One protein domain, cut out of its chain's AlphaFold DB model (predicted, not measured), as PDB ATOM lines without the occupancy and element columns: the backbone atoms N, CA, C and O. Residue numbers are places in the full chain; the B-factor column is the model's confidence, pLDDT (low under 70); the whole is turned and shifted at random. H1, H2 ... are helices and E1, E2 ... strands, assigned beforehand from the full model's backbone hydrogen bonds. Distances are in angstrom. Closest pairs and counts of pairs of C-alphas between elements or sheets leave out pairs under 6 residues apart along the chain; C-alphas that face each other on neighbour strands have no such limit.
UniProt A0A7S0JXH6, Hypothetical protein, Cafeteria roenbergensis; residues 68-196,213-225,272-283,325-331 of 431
ATOM      1  N   GLU A  68     -57.681  33.118 -18.623       54.03
ATOM      2  CA  GLU A  68     -56.626  33.190 -17.603       54.03
ATOM      3  C   GLU A  68     -55.889  31.843 -17.498       54.03
ATOM      4  O   GLU A  68     -56.456  30.804 -17.159       54.03
ATOM      5  N   SER A  69     -54.594  31.848 -17.816       67.75
ATOM      6  CA  SER A  69     -53.723  30.678 -17.688       67.75
ATOM      7  C   SER A  69     -53.321  30.458 -16.226       67.75
ATOM      8  O   SER A  69     -52.867  31.383 -15.555       67.75
ATOM      9  N   VAL A  70     -53.458  29.224 -15.731       65.56
ATOM     10  CA  VAL A  70     -53.080  28.835 -14.361       65.56
ATOM     11  C   VAL A  70     -51.923  27.844 -14.409       65.56
ATOM     12  O   VAL A  70     -52.010  26.836 -15.114       65.56
ATOM     13  N   LEU A  71     -50.865  28.102 -13.641       69.94
ATOM     14  CA  LEU A  71     -49.857  27.094 -13.315       69.94
ATOM     15  C   LEU A  71     -50.233  26.422 -11.990       69.94
ATOM     16  O   LEU A  71     -50.345  27.094 -10.965       69.94
ATOM     17  N   TRP A  72     -50.429  25.106 -12.032       67.81
ATOM     18  CA  TRP A  72     -50.811  24.303 -10.872       67.81
ATOM     19  C   TRP A  72     -49.583  23.734 -10.161       67.81
ATOM     20  O   TRP A  72     -48.731  23.124 -10.801       67.81
ATOM     21  N   VAL A  73     -49.529  23.924  -8.844       68.12
ATOM     22  CA  VAL A  73     -48.578  23.305  -7.913       68.12
ATOM     23  C   VAL A  73     -49.284  22.135  -7.233       68.12
ATOM     24  O   VAL A  73     -50.351  22.332  -6.646       68.12
ATOM     25  N   LEU A  74     -48.722  20.929  -7.310       68.19
ATOM     26  CA  LEU A  74     -49.297  19.751  -6.656       68.19
ATOM     27  C   LEU A  74     -48.797  19.612  -5.213       68.19
ATOM     28  O   LEU A  74     -47.864  20.289  -4.783       68.19
ATOM     29  N   GLN A  75     -49.428  18.722  -4.446       70.38
ATOM     30  CA  GLN A  75     -48.953  18.369  -3.108       70.38
ATOM     31  C   GLN A  75     -47.506  17.857  -3.168       70.38
ATOM     32  O   GLN A  75     -47.163  17.028  -4.011       70.38
ATOM     33  N   GLY A  76     -46.655  18.351  -2.263       70.88
ATOM     34  CA  GLY A  76     -45.230  18.016  -2.240       70.88
ATOM     35  C   GLY A  76     -44.378  18.834  -3.220       70.88
ATOM     36  O   GLY A  76     -43.173  18.583  -3.340       70.88
ATOM     37  N   GLU A  77     -44.965  19.832  -3.883       72.69
ATOM     38  CA  GLU A  77     -44.291  20.707  -4.843       72.69
ATOM     39  C   GLU A  77     -44.307  22.181  -4.409       72.69
ATOM     40  O   GLU A  77     -45.096  22.621  -3.561       72.69
ATOM     41  N   TYR A  78     -43.426  22.968  -5.031       81.19
ATOM     42  CA  TYR A  78     -43.498  24.427  -5.007       81.19
ATOM     43  C   TYR A  78     -43.149  25.049  -6.356       81.19
ATOM     44  O   TYR A  78     -42.382  24.497  -7.152       81.19
ATOM     45  N   GLY A  79     -43.680  26.248  -6.580       79.06
ATOM     46  CA  GLY A  79     -43.349  27.094  -7.718       79.06
ATOM     47  C   GLY A  79     -43.078  28.531  -7.287       79.06
ATOM     48  O   GLY A  79     -43.742  29.064  -6.398       79.06
ATOM     49  N   VAL A  80     -42.114  29.167  -7.947       84.69
ATOM     50  CA  VAL A  80     -41.809  30.594  -7.839       84.69
ATOM     51  C   VAL A  80     -41.789  31.187  -9.236       84.69
ATOM     52  O   VAL A  80     -41.071  30.726 -10.123       84.69
ATOM     53  N   LEU A  81     -42.571  32.245  -9.423       81.12
ATOM     54  CA  LEU A  81     -42.635  32.980 -10.676       81.12
ATOM     55  C   LEU A  81     -42.236  34.435 -10.451       81.12
ATOM     56  O   LEU A  81     -42.720  35.073  -9.509       81.12
ATOM     57  N   PRO A  82     -41.389  35.004 -11.318       83.56
ATOM     58  CA  PRO A  82     -41.096  36.422 -11.258       83.56
ATOM     59  C   PRO A  82     -42.319  37.233 -11.720       83.56
ATOM     60  O   PRO A  82     -43.057  36.826 -12.614       83.56
ATOM     61  N   ARG A  83     -42.519  38.424 -11.151       79.38
ATOM     62  CA  ARG A  83     -43.585  39.358 -11.569       79.38
ATOM     63  C   ARG A  83     -43.290  40.041 -12.905       79.38
ATOM     64  O   ARG A  83     -44.188  40.596 -13.531       79.38
ATOM     65  N   ARG A  84     -42.020  40.039 -13.318       77.44
ATOM     66  CA  ARG A  84     -41.546  40.506 -14.623       77.44
ATOM     67  C   ARG A  84     -40.705  39.407 -15.240       77.44
ATOM     68  O   ARG A  84     -39.788  38.918 -14.587       77.44
ATOM     69  N   SER A  85     -41.000  39.037 -16.475       75.31
ATOM     70  CA  SER A  85     -40.277  37.975 -17.159       75.31
ATOM     71  C   SER A  85     -40.115  38.277 -18.636       75.31
ATOM     72  O   SER A  85     -41.007  38.848 -19.260       75.31
ATOM     73  N   SER A  86     -38.993  37.821 -19.185       73.06
ATOM     74  CA  SER A  86     -38.743  37.760 -20.627       73.06
ATOM     75  C   SER A  86     -39.486  36.598 -21.290       73.06
ATOM     76  O   SER A  86     -39.542  36.505 -22.512       73.06
ATOM     77  N   SER A  87     -40.047  35.698 -20.481       77.50
ATOM     78  CA  SER A  87     -40.865  34.568 -20.897       77.50
ATOM     79  C   SER A  87     -42.346  34.839 -20.595       77.50
ATOM     80  O   SER A  87     -42.647  35.528 -19.619       77.50
ATOM     81  N   PRO A  88     -43.291  34.288 -21.377       76.00
ATOM     82  CA  PRO A  88     -44.718  34.410 -21.079       76.00
ATOM     83  C   PRO A  88     -45.037  33.898 -19.668       76.00
ATOM     84  O   PRO A  88     -44.570  32.828 -19.282       76.00
ATOM     85  N   LEU A  89     -45.812  34.658 -18.892       75.31
ATOM     86  CA  LEU A  89     -46.210  34.296 -17.527       75.31
ATOM     87  C   LEU A  89     -47.648  33.765 -17.510       75.31
ATOM     88  O   LEU A  89     -48.488  34.294 -18.243       75.31
ATOM     89  N   PRO A  90     -47.958  32.769 -16.659       71.94
ATOM     90  CA  PRO A  90     -49.341  32.444 -16.364       71.94
ATOM     91  C   PRO A  90     -50.004  33.612 -15.621       71.94
ATOM     92  O   PRO A  90     -49.333  34.387 -14.935       71.94
ATOM     93  N   ALA A  91     -51.323  33.738 -15.738       73.25
ATOM     94  CA  ALA A  91     -52.087  34.732 -14.986       73.25
ATOM     95  C   ALA A  91     -52.078  34.420 -13.480       73.25
ATOM     96  O   ALA A  91     -51.905  35.320 -12.649       73.25
ATOM     97  N   LEU A  92     -52.213  33.135 -13.145       75.25
ATOM     98  CA  LEU A  92     -52.328  32.637 -11.781       75.25
ATOM     99  C   LEU A  92     -51.298  31.540 -11.494       75.25
ATOM    100  O   LEU A  92     -50.995  30.701 -12.346       75.25
ATOM    101  N   LEU A  93     -50.817  31.522 -10.255       75.69
ATOM    102  CA  LEU A  93     -50.107  30.397  -9.654       75.69
ATOM    103  C   LEU A  93     -50.977  29.850  -8.524       75.69
ATOM    104  O   LEU A  93     -51.329  30.611  -7.620       75.69
ATOM    105  N   GLY A  94     -51.347  28.573  -8.570       72.00
ATOM    106  CA  GLY A  94     -52.326  28.036  -7.627       72.00
ATOM    107  C   GLY A  94     -52.160  26.563  -7.303       72.00
ATOM    108  O   GLY A  94     -51.375  25.846  -7.916       72.00
ATOM    109  N   THR A  95     -52.925  26.128  -6.311       69.12
ATOM    110  CA  THR A  95     -52.971  24.752  -5.814       69.12
ATOM    111  C   THR A  95     -54.384  24.414  -5.336       69.12
ATOM    112  O   THR A  95     -55.197  25.312  -5.082       69.12
ATOM    113  N   ALA A  96     -54.692  23.125  -5.248       69.25
ATOM    114  CA  ALA A  96     -55.998  22.598  -4.874       69.25
ATOM    115  C   ALA A  96     -55.869  21.310  -4.050       69.25
ATOM    116  O   ALA A  96     -54.768  20.812  -3.821       69.25
ATOM    117  N   ASP A  97     -57.019  20.787  -3.623       64.88
ATOM    118  CA  ASP A  97     -57.185  19.552  -2.853       64.88
ATOM    119  C   ASP A  97     -56.462  19.540  -1.493       64.88
ATOM    120  O   ASP A  97     -56.168  18.485  -0.939       64.88
ATOM    121  N   ALA A  98     -56.229  20.716  -0.901       65.75
ATOM    122  CA  ALA A  98     -55.673  20.814   0.442       65.75
ATOM    123  C   ALA A  98     -56.722  20.443   1.499       65.75
ATOM    124  O   ALA A  98     -57.673  21.186   1.753       65.75
ATOM    125  N   THR A  99     -56.533  19.292   2.133       70.44
ATOM    126  CA  THR A  99     -57.276  18.873   3.321       70.44
ATOM    127  C   THR A  99     -56.446  19.206   4.568       70.44
ATOM    128  O   THR A  99     -56.465  20.341   5.050       70.44
ATOM    129  N   THR A 100     -55.663  18.251   5.062       75.31
ATOM    130  CA  THR A 100     -54.734  18.386   6.199       75.31
ATOM    131  C   THR A 100     -53.438  19.096   5.790       75.31
ATOM    132  O   THR A 100     -52.654  19.555   6.619       75.31
ATOM    133  N   CYS A 101     -53.203  19.205   4.485       77.62
ATOM    134  CA  CYS A 101     -52.072  19.914   3.918       77.62
ATOM    135  C   CYS A 101     -52.239  21.431   4.063       77.62
ATOM    136  O   CYS A 101     -53.350  21.967   4.092       77.62
ATOM    137  N   LEU A 102     -51.114  22.133   4.124       82.69
ATOM    138  CA  LEU A 102     -51.054  23.583   4.208       82.69
ATOM    139  C   LEU A 102     -50.709  24.158   2.831       82.69
ATOM    140  O   LEU A 102     -49.771  23.724   2.163       82.69
ATOM    141  N   ILE A 103     -51.457  25.178   2.431       83.38
ATOM    142  CA  ILE A 103     -51.152  26.022   1.283       83.38
ATOM    143  C   ILE A 103     -50.435  27.264   1.800       83.38
ATOM    144  O   ILE A 103     -50.954  27.985   2.659       83.38
ATOM    145  N   VAL A 104     -49.261  27.538   1.236       89.25
ATOM    146  CA  VAL A 104     -48.504  28.760   1.509       89.25
ATOM    147  C   VAL A 104     -48.382  29.568   0.230       89.25
ATOM    148  O   VAL A 104     -47.825  29.095  -0.763       89.25
ATOM    149  N   LEU A 105     -48.890  30.798   0.260       87.38
ATOM    150  CA  LEU A 105     -48.718  31.773  -0.815       87.38
ATOM    151  C   LEU A 105     -47.826  32.902  -0.313       87.38
ATOM    152  O   LEU A 105     -48.045  33.424   0.780       87.38
ATOM    153  N   LEU A 106     -46.839  33.285  -1.119       88.25
ATOM    154  CA  LEU A 106     -45.896  34.355  -0.811       88.25
ATOM    155  C   LEU A 106     -45.870  35.366  -1.952       88.25
ATOM    156  O   LEU A 106     -45.846  34.994  -3.126       88.25
ATOM    157  N   ALA A 107     -45.814  36.649  -1.623       88.31
ATOM    158  CA  ALA A 107     -45.655  37.717  -2.594       88.31
ATOM    159  C   ALA A 107     -44.570  38.691  -2.164       88.31
ATOM    160  O   ALA A 107     -44.512  39.138  -1.027       88.31
ATOM    161  N   THR A 108     -43.746  39.075  -3.126       84.38
ATOM    162  CA  THR A 108     -42.819  40.203  -3.022       84.38
ATOM    163  C   THR A 108     -43.098  41.167  -4.175       84.38
ATOM    164  O   THR A 108     -43.829  40.819  -5.114       84.38
ATOM    165  N   PRO A 109     -42.465  42.350  -4.194       80.50
ATOM    166  CA  PRO A 109     -42.475  43.214  -5.373       80.50
ATOM    167  C   PRO A 109     -41.899  42.558  -6.643       80.50
ATOM    168  O   PRO A 109     -42.160  43.032  -7.748       80.50
ATOM    169  N   HIS A 110     -41.118  41.478  -6.513       81.75
ATOM    170  CA  HIS A 110     -40.357  40.883  -7.620       81.75
ATOM    171  C   HIS A 110     -40.841  39.498  -8.049       81.75
ATOM    172  O   HIS A 110     -40.625  39.117  -9.196       81.75
ATOM    173  N   ALA A 111     -41.496  38.754  -7.161       84.25
ATOM    174  CA  ALA A 111     -41.915  37.378  -7.399       84.25
ATOM    175  C   ALA A 111     -43.154  37.000  -6.585       84.25
ATOM    176  O   ALA A 111     -43.437  37.608  -5.547       84.25
ATOM    177  N   VAL A 112     -43.839  35.956  -7.038       85.31
ATOM    178  CA  VAL A 112     -44.853  35.216  -6.283       85.31
ATOM    179  C   VAL A 112     -44.395  33.774  -6.094       85.31
ATOM    180  O   VAL A 112     -43.744  33.212  -6.972       85.31
ATOM    181  N   GLY A 113     -44.722  33.190  -4.948       86.56
ATOM    182  CA  GLY A 113     -44.436  31.803  -4.608       86.56
ATOM    183  C   GLY A 113     -45.699  31.084  -4.154       86.56
ATOM    184  O   GLY A 113     -46.565  31.683  -3.514       86.56
ATOM    185  N   CYS A 114     -45.796  29.802  -4.481       83.50
ATOM    186  CA  CYS A 114     -46.840  28.901  -4.010       83.50
ATOM    187  C   CYS A 114     -46.202  27.570  -3.619       83.50
ATOM    188  O   CYS A 114     -45.400  27.023  -4.377       83.50
ATOM    189  N   ALA A 115     -46.561  27.065  -2.445       84.56
ATOM    190  CA  ALA A 115     -46.160  25.750  -1.968       84.56
ATOM    191  C   ALA A 115     -47.368  25.010  -1.393       84.56
ATOM    192  O   ALA A 115     -48.196  25.606  -0.695       84.56
ATOM    193  N   HIS A 116     -47.441  23.710  -1.670       78.94
ATOM    194  CA  HIS A 116     -48.435  22.808  -1.099       78.94
ATOM    195  C   HIS A 116     -47.700  21.774  -0.242       78.94
ATOM    196  O   HIS A 116     -47.078  20.846  -0.761       78.94
ATOM    197  N   VAL A 117     -47.739  21.975   1.075       77.94
ATOM    198  CA  VAL A 117     -46.886  21.268   2.036       77.94
ATOM    199  C   VAL A 117     -47.678  20.374   2.977       77.94
ATOM    200  O   VAL A 117     -48.719  20.753   3.519       77.94
ATOM    201  N   ASP A 118     -47.120  19.203   3.238       72.75
ATOM    202  CA  ASP A 118     -47.550  18.258   4.252       72.75
ATOM    203  C   ASP A 118     -46.374  17.954   5.201       72.75
ATOM    204  O   ASP A 118     -45.257  17.696   4.764       72.75
ATOM    205  N   SER A 119     -46.615  17.951   6.519       68.19
ATOM    206  CA  SER A 119     -45.693  17.471   7.577       68.19
ATOM    207  C   SER A 119     -44.516  18.372   8.039       68.19
ATOM    208  O   SER A 119     -44.439  19.564   7.760       68.19
ATOM    209  N   GLU A 120     -43.607  17.784   8.833       56.84
ATOM    210  CA  GLU A 120     -42.512  18.409   9.604       56.84
ATOM    211  C   GLU A 120     -41.443  19.129   8.759       56.84
ATOM    212  O   GLU A 120     -40.622  19.881   9.284       56.84
ATOM    213  N   GLN A 121     -41.444  18.928   7.442       65.06
ATOM    214  CA  GLN A 121     -40.452  19.493   6.518       65.06
ATOM    215  C   GLN A 121     -40.858  20.848   5.941       65.06
ATOM    216  O   GLN A 121     -40.092  21.458   5.190       65.06
ATOM    217  N   THR A 122     -42.024  21.362   6.328       74.44
ATOM    218  CA  THR A 122     -42.533  22.666   5.894       74.44
ATOM    219  C   THR A 122     -41.541  23.802   6.115       74.44
ATOM    220  O   THR A 122     -41.444  24.715   5.293       74.44
ATOM    221  N   ALA A 123     -40.736  23.740   7.175       78.12
ATOM    222  CA  ALA A 123     -39.726  24.760   7.406       78.12
ATOM    223  C   ALA A 123     -38.618  24.752   6.334       78.12
ATOM    224  O   ALA A 123     -38.217  25.802   5.836       78.12
ATOM    225  N   GLU A 124     -38.125  23.571   5.957       74.88
ATOM    226  CA  GLU A 124     -37.094  23.411   4.926       74.88
ATOM    227  C   GLU A 124     -37.623  23.771   3.540       74.88
ATOM    228  O   GLU A 124     -36.998  24.544   2.815       74.88
ATOM    229  N   ALA A 125     -38.825  23.297   3.235       73.81
ATOM    230  CA  ALA A 125     -39.595  23.641   2.054       73.81
ATOM    231  C   ALA A 125     -39.681  25.158   1.815       73.81
ATOM    232  O   ALA A 125     -39.311  25.650   0.748       73.81
ATOM    233  N   LEU A 126     -40.116  25.918   2.824       82.69
ATOM    234  CA  LEU A 126     -40.265  27.369   2.695       82.69
ATOM    235  C   LEU A 126     -38.929  28.100   2.567       82.69
ATOM    236  O   LEU A 126     -38.872  29.124   1.883       82.69
ATOM    237  N   ARG A 127     -37.839  27.572   3.141       81.50
ATOM    238  CA  ARG A 127     -36.495  28.128   2.900       81.50
ATOM    239  C   ARG A 127     -36.121  28.066   1.419       81.50
ATOM    240  O   ARG A 127     -35.550  29.033   0.918       81.50
ATOM    241  N   HIS A 128     -36.473  26.989   0.715       80.31
ATOM    242  CA  HIS A 128     -36.237  26.883  -0.728       80.31
ATOM    243  C   HIS A 128     -37.078  27.880  -1.531       80.31
ATOM    244  O   HIS A 128     -36.529  28.596  -2.366       80.31
ATOM    245  N   VAL A 129     -38.372  28.015  -1.214       84.31
ATOM    246  CA  VAL A 129     -39.249  29.008  -1.865       84.31
ATOM    247  C   VAL A 129     -38.680  30.420  -1.704       84.31
ATOM    248  O   VAL A 129     -38.552  31.162  -2.678       84.31
ATOM    249  N   LEU A 130     -38.291  30.796  -0.484       85.38
ATOM    250  CA  LEU A 130     -37.731  32.116  -0.191       85.38
ATOM    251  C   LEU A 130     -36.381  32.346  -0.888       85.38
ATOM    252  O   LEU A 130     -36.127  33.451  -1.373       85.38
ATOM    253  N   ALA A 131     -35.529  31.323  -0.983       81.88
ATOM    254  CA  ALA A 131     -34.273  31.403  -1.727       81.88
ATOM    255  C   ALA A 131     -34.512  31.668  -3.226       81.88
ATOM    256  O   ALA A 131     -33.883  32.560  -3.803       81.88
ATOM    257  N   ASP A 132     -35.478  30.982  -3.836       81.62
ATOM    258  CA  ASP A 132     -35.843  31.180  -5.244       81.62
ATOM    259  C   ASP A 132     -36.503  32.547  -5.483       81.62
ATOM    260  O   ASP A 132     -36.210  33.236  -6.469       81.62
ATOM    261  N   MET A 133     -37.326  33.019  -4.543       83.06
ATOM    262  CA  MET A 133     -37.858  34.387  -4.580       83.06
ATOM    263  C   MET A 133     -36.736  35.430  -4.473       83.06
ATOM    264  O   MET A 133     -36.790  36.465  -5.142       83.06
ATOM    265  N   ALA A 134     -35.689  35.170  -3.682       81.00
ATOM    266  CA  ALA A 134     -34.520  36.045  -3.606       81.00
ATOM    267  C   ALA A 134     -33.730  36.072  -4.924       81.00
ATOM    268  O   ALA A 134     -33.211  37.126  -5.306       81.00
ATOM    269  N   ALA A 135     -33.673  34.954  -5.654       77.81
ATOM    270  CA  ALA A 135     -33.015  34.881  -6.959       77.81
ATOM    271  C   ALA A 135     -33.703  35.754  -8.027       77.81
ATOM    272  O   ALA A 135     -33.038  36.236  -8.945       77.81
ATOM    273  N   CYS A 136     -35.002  36.035  -7.871       76.81
ATOM    274  CA  CYS A 136     -35.765  36.916  -8.762       76.81
ATOM    275  C   CYS A 136     -35.439  38.414  -8.591       76.81
ATOM    276  O   CYS A 136     -35.921  39.242  -9.367       76.81
ATOM    277  N   ARG A 137     -34.639  38.795  -7.585       75.25
ATOM    278  CA  ARG A 137     -34.234  40.192  -7.360       75.25
ATOM    279  C   ARG A 137     -33.283  40.660  -8.473       75.25
ATOM    280  O   ARG A 137     -32.219  40.074  -8.680       75.25
ATOM    281  N   SER A 138     -33.610  41.770  -9.132       61.84
ATOM    282  CA  SER A 138     -32.745  42.440 -10.116       61.84
ATOM    283  C   SER A 138     -32.137  43.736  -9.563       61.84
ATOM    284  O   SER A 138     -32.816  44.504  -8.885       61.84
ATOM    285  N   GLY A 139     -30.881  44.037  -9.917       55.84
ATOM    286  CA  GLY A 139     -30.245  45.335  -9.635       55.84
ATOM    287  C   GLY A 139     -29.758  45.536  -8.183       55.84
ATOM    288  O   GLY A 139     -29.611  44.563  -7.441       55.84
ATOM    289  N   PRO A 140     -29.472  46.788  -7.759       45.78
ATOM    290  CA  PRO A 140     -28.939  47.112  -6.424       45.78
ATOM    291  C   PRO A 140     -29.901  46.802  -5.258       45.78
ATOM    292  O   PRO A 140     -29.500  46.870  -4.100       45.78
ATOM    293  N   ALA A 141     -31.133  46.369  -5.551       52.16
ATOM    294  CA  ALA A 141     -32.123  45.883  -4.587       52.16
ATOM    295  C   ALA A 141     -31.695  44.616  -3.811       52.16
ATOM    296  O   ALA A 141     -32.368  44.216  -2.866       52.16
ATOM    297  N   ARG A 142     -30.564  43.981  -4.161       56.59
ATOM    298  CA  ARG A 142     -30.010  42.842  -3.404       56.59
ATOM    299  C   ARG A 142     -29.591  43.186  -1.967       56.59
ATOM    300  O   ARG A 142     -29.495  42.267  -1.164       56.59
ATOM    301  N   ALA A 143     -29.335  44.458  -1.652       52.56
ATOM    302  CA  ALA A 143     -28.768  44.866  -0.364       52.56
ATOM    303  C   ALA A 143     -29.804  45.193   0.732       52.56
ATOM    304  O   ALA A 143     -29.427  45.265   1.897       52.56
ATOM    305  N   ALA A 144     -31.082  45.392   0.385       64.94
ATOM    306  CA  ALA A 144     -32.130  45.743   1.345       64.94
ATOM    307  C   ALA A 144     -32.990  44.528   1.733       64.94
ATOM    308  O   ALA A 144     -33.228  43.623   0.924       64.94
ATOM    309  N   GLU A 145     -33.478  44.529   2.973       75.69
ATOM    310  CA  GLU A 145     -34.501  43.595   3.442       75.69
ATOM    311  C   GLU A 145     -35.747  43.712   2.550       75.69
ATOM    312  O   GLU A 145     -36.227  44.810   2.270       75.69
ATOM    313  N   THR A 146     -36.235  42.586   2.026       79.56
ATOM    314  CA  THR A 146     -37.353  42.582   1.069       79.56
ATOM    315  C   THR A 146     -38.666  42.293   1.791       79.56
ATOM    316  O   THR A 146     -38.754  41.250   2.438       79.56
ATOM    317  N   PRO A 147     -39.701  43.145   1.672       83.31
ATOM    318  CA  PRO A 147     -41.003  42.839   2.243       83.31
ATOM    319  C   PRO A 147     -41.631  41.631   1.534       83.31
ATOM    320  O   PRO A 147     -41.621  41.549   0.300       83.31
ATOM    321  N   VAL A 148     -42.178  40.708   2.323       86.19
ATOM    322  CA  VAL A 148     -42.921  39.529   1.869       86.19
ATOM    323  C   VAL A 148     -44.305  39.566   2.486       86.19
ATOM    324  O   VAL A 148     -44.440  39.550   3.705       86.19
ATOM    325  N   ASP A 149     -45.329  39.545   1.651       86.25
ATOM    326  CA  ASP A 149     -46.688  39.268   2.085       86.25
ATOM    327  C   ASP A 149     -46.924  37.757   2.041       86.25
ATOM    328  O   ASP A 149     -46.646  37.112   1.028       86.25
ATOM    329  N   ALA A 150     -47.410  37.189   3.142       85.81
ATOM    330  CA  ALA A 150     -47.615  35.753   3.286       85.81
ATOM    331  C   ALA A 150     -49.065  35.410   3.649       85.81
ATOM    332  O   ALA A 150     -49.681  36.058   4.504       85.81
ATOM    333  N   TRP A 151     -49.585  34.348   3.030       88.69
ATOM    334  CA  TRP A 151     -50.883  33.754   3.340       88.69
ATOM    335  C   TRP A 151     -50.724  32.271   3.658       88.69
ATOM    336  O   TRP A 151     -50.076  31.536   2.911       88.69
ATOM    337  N   LEU A 152     -51.345  31.845   4.756       87.31
ATOM    338  CA  LEU A 152     -51.388  30.460   5.221       87.31
ATOM    339  C   LEU A 152     -52.843  29.989   5.196       87.31
ATOM    340  O   LEU A 152     -53.686  30.567   5.891       87.31
ATOM    341  N   LEU A 153     -53.142  28.980   4.378       82.31
ATOM    342  CA  LEU A 153     -54.504  28.509   4.104       82.31
ATOM    343  C   LEU A 153     -54.570  26.975   4.174       82.31
ATOM    344  O   LEU A 153     -53.635  26.308   3.746       82.31
ATOM    345  N   GLY A 154     -55.673  26.403   4.656       80.69
ATOM    346  CA  GLY A 154     -55.861  24.942   4.711       80.69
ATOM    347  C   GLY A 154     -55.492  24.361   6.075       80.69
ATOM    348  O   GLY A 154     -55.718  25.021   7.086       80.69
ATOM    349  N   SER A 155     -54.939  23.147   6.132       79.56
ATOM    350  CA  SER A 155     -54.556  22.483   7.389       79.56
ATOM    351  C   SER A 155     -55.713  22.479   8.401       79.56
ATOM    352  O   SER A 155     -55.621  23.080   9.476       79.56
ATOM    353  N   TYR A 156     -56.875  21.934   8.008       72.75
ATOM    354  CA  TYR A 156     -58.036  21.900   8.909       72.75
ATOM    355  C   TYR A 156     -57.724  21.042  10.146       72.75
ATOM    356  O   TYR A 156     -56.873  20.163  10.109       72.75
ATOM    357  N   SER A 157     -58.373  21.345  11.272       68.88
ATOM    358  CA  SER A 157     -57.979  20.837  12.590       68.88
ATOM    359  C   SER A 157     -58.300  19.349  12.771       68.88
ATOM    360  O   SER A 157     -59.321  19.006  13.369       68.88
ATOM    361  N   ASP A 158     -57.412  18.479  12.307       66.00
ATOM    362  CA  ASP A 158     -57.498  17.022  12.436       66.00
ATOM    363  C   ASP A 158     -56.578  16.437  13.529       66.00
ATOM    364  O   ASP A 158     -56.779  15.299  13.948       66.00
ATOM    365  N   GLY A 159     -55.608  17.203  14.046       68.25
ATOM    366  CA  GLY A 159     -54.717  16.731  15.108       68.25
ATOM    367  C   GLY A 159     -53.357  17.427  15.173       68.25
ATOM    368  O   GLY A 159     -53.188  18.569  14.745       68.25
ATOM    369  N   ALA A 160     -52.382  16.732  15.766       72.50
ATOM    370  CA  ALA A 160     -51.038  17.250  16.032       72.50
ATOM    371  C   ALA A 160     -50.242  17.575  14.753       72.50
ATOM    372  O   ALA A 160     -49.467  18.529  14.752       72.50
ATOM    373  N   ASP A 161     -50.477  16.842  13.662       73.25
ATOM    374  CA  ASP A 161     -49.736  16.998  12.406       73.25
ATOM    375  C   ASP A 161     -50.056  18.328  11.709       73.25
ATOM    376  O   ASP A 161     -49.145  19.053  11.303       73.25
ATOM    377  N   SER A 162     -51.335  18.715  11.654       77.25
ATOM    378  CA  SER A 162     -51.758  20.019  11.126       77.25
ATOM    379  C   SER A 162     -51.190  21.187  11.941       77.25
ATOM    380  O   SER A 162     -50.785  22.212  11.378       77.25
ATOM    381  N   VAL A 163     -51.090  21.029  13.267       82.19
ATOM    382  CA  VAL A 163     -50.462  22.022  14.157       82.19
ATOM    383  C   VAL A 163     -48.960  22.121  13.894       82.19
ATOM    384  O   VAL A 163     -48.443  23.231  13.754       82.19
ATOM    385  N   ALA A 164     -48.265  20.987  13.782       79.38
ATOM    386  CA  ALA A 164     -46.836  20.943  13.482       79.38
ATOM    387  C   ALA A 164     -46.523  21.573  12.114       79.38
ATOM    388  O   ALA A 164     -45.567  22.340  11.995       79.38
ATOM    389  N   ASN A 165     -47.371  21.326  11.111       78.81
ATOM    390  CA  ASN A 165     -47.243  21.896   9.771       78.81
ATOM    391  C   ASN A 165     -47.316  23.438   9.798       78.81
ATOM    392  O   ASN A 165     -46.434  24.132   9.284       78.81
ATOM    393  N   VAL A 166     -48.322  23.992  10.489       86.06
ATOM    394  CA  VAL A 166     -48.482  25.449  10.657       86.06
ATOM    395  C   VAL A 166     -47.336  26.052  11.475       86.06
ATOM    396  O   VAL A 166     -46.797  27.095  11.101       86.06
ATOM    397  N   ALA A 167     -46.929  25.403  12.568       86.31
ATOM    398  CA  ALA A 167     -45.824  25.872  13.401       86.31
ATOM    399  C   ALA A 167     -44.497  25.902  12.624       86.31
ATOM    400  O   ALA A 167     -43.766  26.892  12.695       86.31
ATOM    401  N   GLY A 168     -44.217  24.864  11.830       84.31
ATOM    402  CA  GLY A 168     -43.053  24.805  10.946       84.31
ATOM    403  C   GLY A 168     -43.054  25.924   9.903       84.31
ATOM    404  O   GLY A 168     -42.013  26.545   9.669       84.31
ATOM    405  N   ALA A 169     -44.221  26.246   9.333       87.12
ATOM    406  CA  ALA A 169     -44.355  27.355   8.391       87.12
ATOM    407  C   ALA A 169     -44.035  28.705   9.040       87.12
ATOM    408  O   ALA A 169     -43.221  29.473   8.526       87.12
ATOM    409  N   LEU A 170     -44.638  28.975  10.199       89.75
ATOM    410  CA  LEU A 170     -44.418  30.215  10.944       89.75
ATOM    411  C   LEU A 170     -42.954  30.368  11.371       89.75
ATOM    412  O   LEU A 170     -42.393  31.455  11.235       89.75
ATOM    413  N   ALA A 171     -42.317  29.286  11.826       86.81
ATOM    414  CA  ALA A 171     -40.909  29.296  12.210       86.81
ATOM    415  C   ALA A 171     -39.987  29.639  11.028       86.81
ATOM    416  O   ALA A 171     -39.090  30.470  11.173       86.81
ATOM    417  N   ALA A 172     -40.218  29.054   9.849       86.31
ATOM    418  CA  ALA A 172     -39.410  29.355   8.666       86.31
ATOM    419  C   ALA A 172     -39.623  30.773   8.132       86.31
ATOM    420  O   ALA A 172     -38.653  31.418   7.739       86.31
ATOM    421  N   LEU A 173     -40.860  31.275   8.155       89.06
ATOM    422  CA  LEU A 173     -41.157  32.656   7.774       89.06
ATOM    423  C   LEU A 173     -40.526  33.659   8.746       89.06
ATOM    424  O   LEU A 173     -39.978  34.666   8.310       89.06
ATOM    425  N   HIS A 174     -40.548  33.370  10.048       88.44
ATOM    426  CA  HIS A 174     -39.913  34.216  11.055       88.44
ATOM    427  C   HIS A 174     -38.384  34.242  10.923       88.44
ATOM    428  O   HIS A 174     -37.763  35.286  11.098       88.44
ATOM    429  N   ALA A 175     -37.776  33.102  10.593       86.44
ATOM    430  CA  ALA A 175     -36.327  32.965  10.468       86.44
ATOM    431  C   ALA A 175     -35.772  33.369   9.086       86.44
ATOM    432  O   ALA A 175     -34.584  33.164   8.847       86.44
ATOM    433  N   ALA A 176     -36.597  33.894   8.173       84.88
ATOM    434  CA  ALA A 176     -36.241  34.154   6.778       84.88
ATOM    435  C   ALA A 176     -35.194  35.284   6.633       84.88
ATOM    436  O   ALA A 176     -35.542  36.464   6.713       84.88
ATOM    437  N   PRO A 177     -33.907  34.981   6.372       79.94
ATOM    438  CA  PRO A 177     -32.882  36.015   6.331       79.94
ATOM    439  C   PRO A 177     -33.066  36.924   5.108       79.94
ATOM    440  O   PRO A 177     -33.260  36.456   3.985       79.94
ATOM    441  N   GLY A 178     -32.962  38.238   5.316       81.50
ATOM    442  CA  GLY A 178     -33.078  39.230   4.241       81.50
ATOM    443  C   GLY A 178     -34.506  39.450   3.731       81.50
ATOM    444  O   GLY A 178     -34.676  40.023   2.645       81.50
ATOM    445  N   PHE A 179     -35.509  39.006   4.491       83.25
ATOM    446  CA  PHE A 179     -36.926  39.210   4.225       83.25
ATOM    447  C   PHE A 179     -37.653  39.732   5.467       83.25
ATOM    448  O   PHE A 179     -37.455  39.214   6.560       83.25
ATOM    449  N   SER A 180     -38.545  40.700   5.260       86.75
ATOM    450  CA  SER A 180     -39.464  41.202   6.282       86.75
ATOM    451  C   SER A 180     -40.847  40.628   6.002       86.75
ATOM    452  O   SER A 180     -41.483  41.017   5.021       86.75
ATOM    453  N   VAL A 181     -41.299  39.656   6.794       86.88
ATOM    454  CA  VAL A 181     -42.543  38.929   6.501       86.88
ATOM    455  C   VAL A 181     -43.740  39.553   7.217       86.88
ATOM    456  O   VAL A 181     -43.777  39.626   8.444       86.88
ATOM    457  N   ALA A 182     -44.759  39.929   6.447       84.12
ATOM    458  CA  ALA A 182     -46.072  40.340   6.922       84.12
ATOM    459  C   ALA A 182     -47.104  39.238   6.638       84.12
ATOM    460  O   ALA A 182     -47.380  38.895   5.486       84.12
ATOM    461  N   LEU A 183     -47.721  38.696   7.690       81.88
ATOM    462  CA  LEU A 183     -48.841  37.765   7.548       81.88
ATOM    463  C   LEU A 183     -50.102  38.547   7.158       81.88
ATOM    464  O   LEU A 183     -50.618  39.338   7.947       81.88
ATOM    465  N   ARG A 184     -50.595  38.333   5.937       79.94
ATOM    466  CA  ARG A 184     -51.777  39.021   5.388       79.94
ATOM    467  C   ARG A 184     -53.065  38.235   5.559       79.94
ATOM    468  O   ARG A 184     -54.130  38.834   5.677       79.94
ATOM    469  N   GLY A 185     -52.981  36.910   5.577       74.88
ATOM    470  CA  GLY A 185     -54.134  36.049   5.800       74.88
ATOM    471  C   GLY A 185     -53.725  34.734   6.438       74.88
ATOM    472  O   GLY A 185     -52.822  34.055   5.957       74.88
ATOM    473  N   VAL A 186     -54.403  34.379   7.525       78.94
ATOM    474  CA  VAL A 186     -54.197  33.116   8.235       78.94
ATOM    475  C   VAL A 186     -55.565  32.465   8.411       78.94
ATOM    476  O   VAL A 186     -56.359  32.879   9.252       78.94
ATOM    477  N   CYS A 187     -55.855  31.469   7.580       78.12
ATOM    478  CA  CYS A 187     -57.058  30.644   7.659       78.12
ATOM    479  C   CYS A 187     -56.606  29.186   7.739       78.12
ATOM    480  O   CYS A 187     -56.552  28.483   6.731       78.12
ATOM    481  N   VAL A 188     -56.214  28.776   8.947       80.12
ATOM    482  CA  VAL A 188     -55.682  27.441   9.255       80.12
ATOM    483  C   VAL A 188     -56.341  26.852  10.499       80.12
ATOM    484  O   VAL A 188     -56.961  27.585  11.278       80.12
ATOM    485  N   LEU A 189     -56.195  25.545  10.718       81.69
ATOM    486  CA  LEU A 189     -56.678  24.836  11.908       81.69
ATOM    487  C   LEU A 189     -58.165  25.124  12.162       81.69
ATOM    488  O   LEU A 189     -58.995  24.978  11.262       81.69
ATOM    489  N   GLY A 190     -58.523  25.565  13.372       73.62
ATOM    490  CA  GLY A 190     -59.898  25.905  13.734       73.62
ATOM    491  C   GLY A 190     -60.530  26.956  12.814       73.62
ATOM    492  O   GLY A 190     -61.706  26.836  12.489       73.62
ATOM    493  N   ALA A 191     -59.756  27.928  12.312       70.75
ATOM    494  CA  ALA A 191     -60.257  28.942  11.378       70.75
ATOM    495  C   ALA A 191     -60.512  28.387   9.965       70.75
ATOM    496  O   ALA A 191     -61.322  28.942   9.225       70.75
ATOM    497  N   ALA A 192     -59.850  27.284   9.603       65.62
ATOM    498  CA  ALA A 192     -60.086  26.538   8.369       65.62
ATOM    499  C   ALA A 192     -61.089  25.389   8.546       65.62
ATOM    500  O   ALA A 192     -61.288  24.617   7.611       65.62
ATOM    501  N   THR A 193     -61.714  25.248   9.720       69.31
ATOM    502  CA  THR A 193     -62.599  24.121  10.032       69.31
ATOM    503  C   THR A 193     -64.051  24.571  10.099       69.31
ATOM    504  O   THR A 193     -64.430  25.425  10.899       69.31
ATOM    505  N   ARG A 194     -64.908  23.949   9.293       69.38
ATOM    506  CA  ARG A 194     -66.360  24.054   9.416       69.38
ATOM    507  C   ARG A 194     -66.888  22.854  10.191       69.38
ATOM    508  O   ARG A 194     -66.778  21.729   9.719       69.38
ATOM    509  N   SER A 195     -67.545  23.087  11.320       64.81
ATOM    510  CA  SER A 195     -68.338  22.043  11.976       64.81
ATOM    511  C   SER A 195     -69.620  21.792  11.181       64.81
ATOM    512  O   SER A 195     -70.372  22.731  10.888       64.81
ATOM    513  N   ALA A 196     -69.898  20.538  10.824       57.50
ATOM    514  CA  ALA A 196     -71.247  20.178  10.403       57.50
ATOM    515  C   ALA A 196     -72.194  20.331  11.605       57.50
ATOM    516  O   ALA A 196     -71.856  19.936  12.719       57.50
ATOM    517  N   PRO A 213     -62.689  20.864   5.984       63.25
ATOM    518  CA  PRO A 213     -61.887  21.975   5.487       63.25
ATOM    519  C   PRO A 213     -62.757  23.050   4.819       63.25
ATOM    520  O   PRO A 213     -63.692  22.759   4.070       63.25
ATOM    521  N   LEU A 214     -62.447  24.314   5.104       64.00
ATOM    522  CA  LEU A 214     -63.127  25.491   4.556       64.00
ATOM    523  C   LEU A 214     -62.439  26.014   3.287       64.00
ATOM    524  O   LEU A 214     -63.120  26.450   2.359       64.00
ATOM    525  N   CYS A 215     -61.109  25.929   3.251       64.06
ATOM    526  CA  CYS A 215     -60.256  26.340   2.140       64.06
ATOM    527  C   CYS A 215     -59.478  25.124   1.645       64.06
ATOM    528  O   CYS A 215     -58.580  24.662   2.342       64.06
ATOM    529  N   THR A 216     -59.813  24.625   0.456       63.69
ATOM    530  CA  THR A 216     -59.109  23.491  -0.168       63.69
ATOM    531  C   THR A 216     -58.313  23.892  -1.405       63.69
ATOM    532  O   THR A 216     -57.570  23.081  -1.944       63.69
ATOM    533  N   ALA A 217     -58.451  25.135  -1.873       67.31
ATOM    534  CA  ALA A 217     -57.741  25.653  -3.033       67.31
ATOM    535  C   ALA A 217     -57.475  27.153  -2.893       67.31
ATOM    536  O   ALA A 217     -58.269  27.893  -2.302       67.31
ATOM    537  N   ALA A 218     -56.366  27.606  -3.467       68.25
ATOM    538  CA  ALA A 218     -56.025  29.019  -3.524       68.25
ATOM    539  C   ALA A 218     -55.094  29.310  -4.701       68.25
ATOM    540  O   ALA A 218     -54.298  28.456  -5.103       68.25
ATOM    541  N   ALA A 219     -55.173  30.533  -5.217       71.81
ATOM    542  CA  ALA A 219     -54.256  31.029  -6.229       71.81
ATOM    543  C   ALA A 219     -53.833  32.474  -5.947       71.81
ATOM    544  O   ALA A 219     -54.517  33.233  -5.255       71.81
ATOM    545  N   ILE A 220     -52.693  32.855  -6.513       74.00
ATOM    546  CA  ILE A 220     -52.159  34.211  -6.452       74.00
ATOM    547  C   ILE A 220     -51.928  34.767  -7.857       74.00
ATOM    548  O   ILE A 220     -51.393  34.077  -8.732       74.00
ATOM    549  N   ARG A 221     -52.311  36.032  -8.067       78.94
ATOM    550  CA  ARG A 221     -52.067  36.744  -9.329       78.94
ATOM    551  C   ARG A 221     -50.578  37.034  -9.518       78.94
ATOM    552  O   ARG A 221     -49.932  37.694  -8.691       78.94
ATOM    553  N   VAL A 222     -50.037  36.560 -10.642       72.44
ATOM    554  CA  VAL A 222     -48.611  36.688 -10.984       72.44
ATOM    555  C   VAL A 222     -48.287  38.121 -11.412       72.44
ATOM    556  O   VAL A 222     -47.352  38.735 -10.889       72.44
ATOM    557  N   ALA A 223     -49.103  38.697 -12.295       69.81
ATOM    558  CA  ALA A 223     -48.994  40.090 -12.715       69.81
ATOM    559  C   ALA A 223     -49.984  40.974 -11.939       69.81
ATOM    560  O   ALA A 223     -51.168  40.659 -11.851       69.81
ATOM    561  N   VAL A 224     -49.506  42.105 -11.414       54.84
ATOM    562  CA  VAL A 224     -50.381  43.176 -10.911       54.84
ATOM    563  C   VAL A 224     -50.622  44.143 -12.073       54.84
ATOM    564  O   VAL A 224     -49.641  44.609 -12.663       54.84
ATOM    565  N   PRO A 225     -51.877  44.460 -12.444       40.62
ATOM    566  CA  PRO A 225     -52.145  45.445 -13.483       40.62
ATOM    567  C   PRO A 225     -51.480  46.783 -13.133       40.62
ATOM    568  O   PRO A 225     -51.607  47.270 -12.012       40.62
ATOM    569  N   MET A 272     -49.626  45.535  -2.858       33.66
ATOM    570  CA  MET A 272     -50.779  44.630  -2.804       33.66
ATOM    571  C   MET A 272     -50.662  43.484  -3.825       33.66
ATOM    572  O   MET A 272     -50.736  43.707  -5.034       33.66
ATOM    573  N   GLY A 273     -50.492  42.251  -3.343       34.16
ATOM    574  CA  GLY A 273     -50.818  41.046  -4.105       34.16
ATOM    575  C   GLY A 273     -52.296  40.702  -3.925       34.16
ATOM    576  O   GLY A 273     -52.765  40.592  -2.797       34.16
ATOM    577  N   GLU A 274     -53.033  40.532  -5.022       44.44
ATOM    578  CA  GLU A 274     -54.398  40.003  -4.980       44.44
ATOM    579  C   GLU A 274     -54.335  38.471  -4.885       44.44
ATOM    580  O   GLU A 274     -53.773  37.799  -5.758       44.44
ATOM    581  N   VAL A 275     -54.869  37.929  -3.787       35.03
ATOM    582  CA  VAL A 275     -55.036  36.488  -3.569       35.03
ATOM    583  C   VAL A 275     -56.494  36.131  -3.779       35.03
ATOM    584  O   VAL A 275     -57.382  36.741  -3.179       35.03
ATOM    585  N   GLU A 276     -56.726  35.113  -4.598       39.19
ATOM    586  CA  GLU A 276     -58.047  34.555  -4.837       39.19
ATOM    587  C   GLU A 276     -58.137  33.219  -4.095       39.19
ATOM    588  O   GLU A 276     -57.508  32.221  -4.454       39.19
ATOM    589  N   ALA A 277     -58.879  33.228  -2.988       30.77
ATOM    590  CA  ALA A 277     -59.190  32.027  -2.226       30.77
ATOM    591  C   ALA A 277     -60.516  31.453  -2.733       30.77
ATOM    592  O   ALA A 277     -61.548  32.131  -2.710       30.77
ATOM    593  N   PHE A 278     -60.497  30.196  -3.174       33.22
ATOM    594  CA  PHE A 278     -61.672  29.551  -3.744       33.22
ATOM    595  C   PHE A 278     -62.269  28.566  -2.748       33.22
ATOM    596  O   PHE A 278     -61.607  27.663  -2.235       33.22
ATOM    597  N   ARG A 279     -63.569  28.715  -2.498       27.61
ATOM    598  CA  ARG A 279     -64.347  27.731  -1.752       27.61
ATOM    599  C   ARG A 279     -64.835  26.662  -2.727       27.61
ATOM    600  O   ARG A 279     -65.823  26.884  -3.424       27.61
ATOM    601  N   CYS A 280     -64.187  25.499  -2.759       26.81
ATOM    602  CA  CYS A 280     -64.734  24.350  -3.477       26.81
ATOM    603  C   CYS A 280     -66.001  23.857  -2.760       26.81
ATOM    604  O   CYS A 280     -65.949  23.289  -1.670       26.81
ATOM    605  N   VAL A 281     -67.162  24.086  -3.377       22.64
ATOM    606  CA  VAL A 281     -68.379  23.335  -3.058       22.64
ATOM    607  C   VAL A 281     -68.246  22.001  -3.783       22.64
ATOM    608  O   VAL A 281     -68.102  21.973  -5.001       22.64
ATOM    609  N   SER A 282     -68.229  20.911  -3.023       23.92
ATOM    610  CA  SER A 282     -68.086  19.535  -3.499       23.92
ATOM    611  C   SER A 282     -68.921  19.250  -4.761       23.92
ATOM    612  O   SER A 282     -70.151  19.234  -4.708       23.92
ATOM    613  N   GLY A 283     -68.252  19.006  -5.898       21.88
ATOM    614  CA  GLY A 283     -68.925  18.682  -7.161       21.88
ATOM    615  C   GLY A 283     -68.032  18.496  -8.402       21.88
ATOM    616  O   GLY A 283     -67.992  19.383  -9.241       21.88
ATOM    617  N   LEU A 325     -39.264  19.530  -0.783       58.12
ATOM    618  CA  LEU A 325     -40.288  19.761  -1.811       58.12
ATOM    619  C   LEU A 325     -39.647  19.777  -3.199       58.12
ATOM    620  O   LEU A 325     -38.519  20.248  -3.372       58.12
ATOM    621  N   LEU A 326     -40.405  19.341  -4.198       62.97
ATOM    622  CA  LEU A 326     -39.941  19.340  -5.577       62.97
ATOM    623  C   LEU A 326     -40.209  20.709  -6.236       62.97
ATOM    624  O   LEU A 326     -41.365  21.137  -6.292       62.97
ATOM    625  N   PRO A 327     -39.178  21.413  -6.741       65.06
ATOM    626  CA  PRO A 327     -39.393  22.615  -7.535       65.06
ATOM    627  C   PRO A 327     -40.007  22.246  -8.885       65.06
ATOM    628  O   PRO A 327     -39.413  21.473  -9.639       65.06
ATOM    629  N   ILE A 328     -41.135  22.866  -9.234       62.56
ATOM    630  CA  ILE A 328     -41.712  22.766 -10.585       62.56
ATOM    631  C   ILE A 328     -41.329  23.944 -11.479       62.56
ATOM    632  O   ILE A 328     -41.573  23.930 -12.679       62.56
ATOM    633  N   THR A 329     -40.692  24.973 -10.933       62.50
ATOM    634  CA  THR A 329     -40.210  26.122 -11.702       62.50
ATOM    635  C   THR A 329     -38.721  26.302 -11.507       62.50
ATOM    636  O   THR A 329     -38.216  26.160 -10.397       62.50
ATOM    637  N   ARG A 330     -38.025  26.717 -12.563       68.94
ATOM    638  CA  ARG A 330     -36.666  27.245 -12.467       68.94
ATOM    639  C   ARG A 330     -36.627  28.644 -13.046       68.94
ATOM    640  O   ARG A 330     -37.016  28.845 -14.195       68.94
ATOM    641  N   VAL A 331     -36.116  29.586 -12.264       64.75
ATOM    642  CA  VAL A 331     -35.900  30.964 -12.702       64.75
ATOM    643  C   VAL A 331     -34.441  31.122 -13.121       64.75
ATOM    644  O   VAL A 331     -33.522  30.841 -12.353       64.75
TER     645      VAL A 331
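This is residues 68 to 196, 213 to 225, 272 to 283 and 325 to 331 of the 431 residues of the protein "Hypothetical protein" of Cafeteria roenbergensis (UniProt A0A7S0JXH6). A twisted sheet of five strands makes the middle layer, with helices H1 and H3 side by side over one face and a smaller sheet of four strands over the other, the two sheets forming a sandwich. H2 and the tail at Ala 196 lie at the two ends of the long axis. The printed part has 161 residues, with three named helices and eleven named strands in the order E1 E2 E3 E4 E5 H1 H2 E6 H3 E7 E8 E9 E10 E11; both sheets and the class are mixed. It is compact, with a radius of gyration of the C-alphas of 14.9 A and spans of 52 by 35 by 27 A.

Look first along the larger sheet: E2, residues 77 to 82, E5, 111 to 117, E4, 102 to 107, E6, 146 to 156, and E7, 179 to 189. E2 and E5 are antiparallel, with N 79 and O 114 2.9 A apart; E4 and E5 form a hairpin, with N 104 and O 115 at 2.9 A. E4 and E6 are antiparallel, with N 105 and O 151 at 3.0 A; E6 and E7 are parallel, with N 150 and O 182 at 2.9 A. H1, residues 122 to 135, and H3, 160 to 174, are on the same face, making two layers with this sheet, which curls round H1. With residues 122 to 127 alone H1 touches H3, the same way at a shallow tilt of 30 degrees; their closest C-alphas, Ala 123 and Ala 172, are 4.8 A apart. E6, H3, E7 form a strand-helix-strand unit, two parallel neighbours with a helix between. E5, H1 and H2, residues 139 to 143, and E6 form a split one, with E4 between its strands; both crossovers are right-handed. H1 and H3 have every O i to N i+4 pair within hydrogen-bond range, H2 0 of 1 but 2 of 2 O i to N i+3 pairs. Turn to the smaller sheet, E1, residues 70 to 72, E3, 92 to 95, E9, 217 to 221, and E10, 275 to 278: the facing parts of the sandwich are 9.2 A centre to centre. E1 and E3 are parallel, with N 71 and O 92 at 2.9 A; E3 and E9 are antiparallel, with N 93 and O 220 at 3.0 A, as are E9 and E10, with N 219 and O 276 at 3.0 A. E8, residues 193 to 195, and E11, 329 to 331, pair with no named strand.

Find C-alpha 146 at (-37.353, 42.582, 1.069); E6 runs 30.3 A from there. E7 spans 25.6 A and bends by 68 degrees at residue 185. H3 starts at C-alpha 160, (-51.038, 17.250, 16.032), and spans 20.9 A; H1 spans 20.1 A.

The farthest C-alphas, Pro 140 and Ala 196, are 52.9 A apart. Cuts leave C-alpha gaps of 10.7 A from 196 to 213, 10.8 A from 225 to 272 and 29.2 A from 283 to 325. Of the links printed whole, none is long. Mean pLDDT of the printed part is 71.8; 57 residues are under 70, among them 272 to 283.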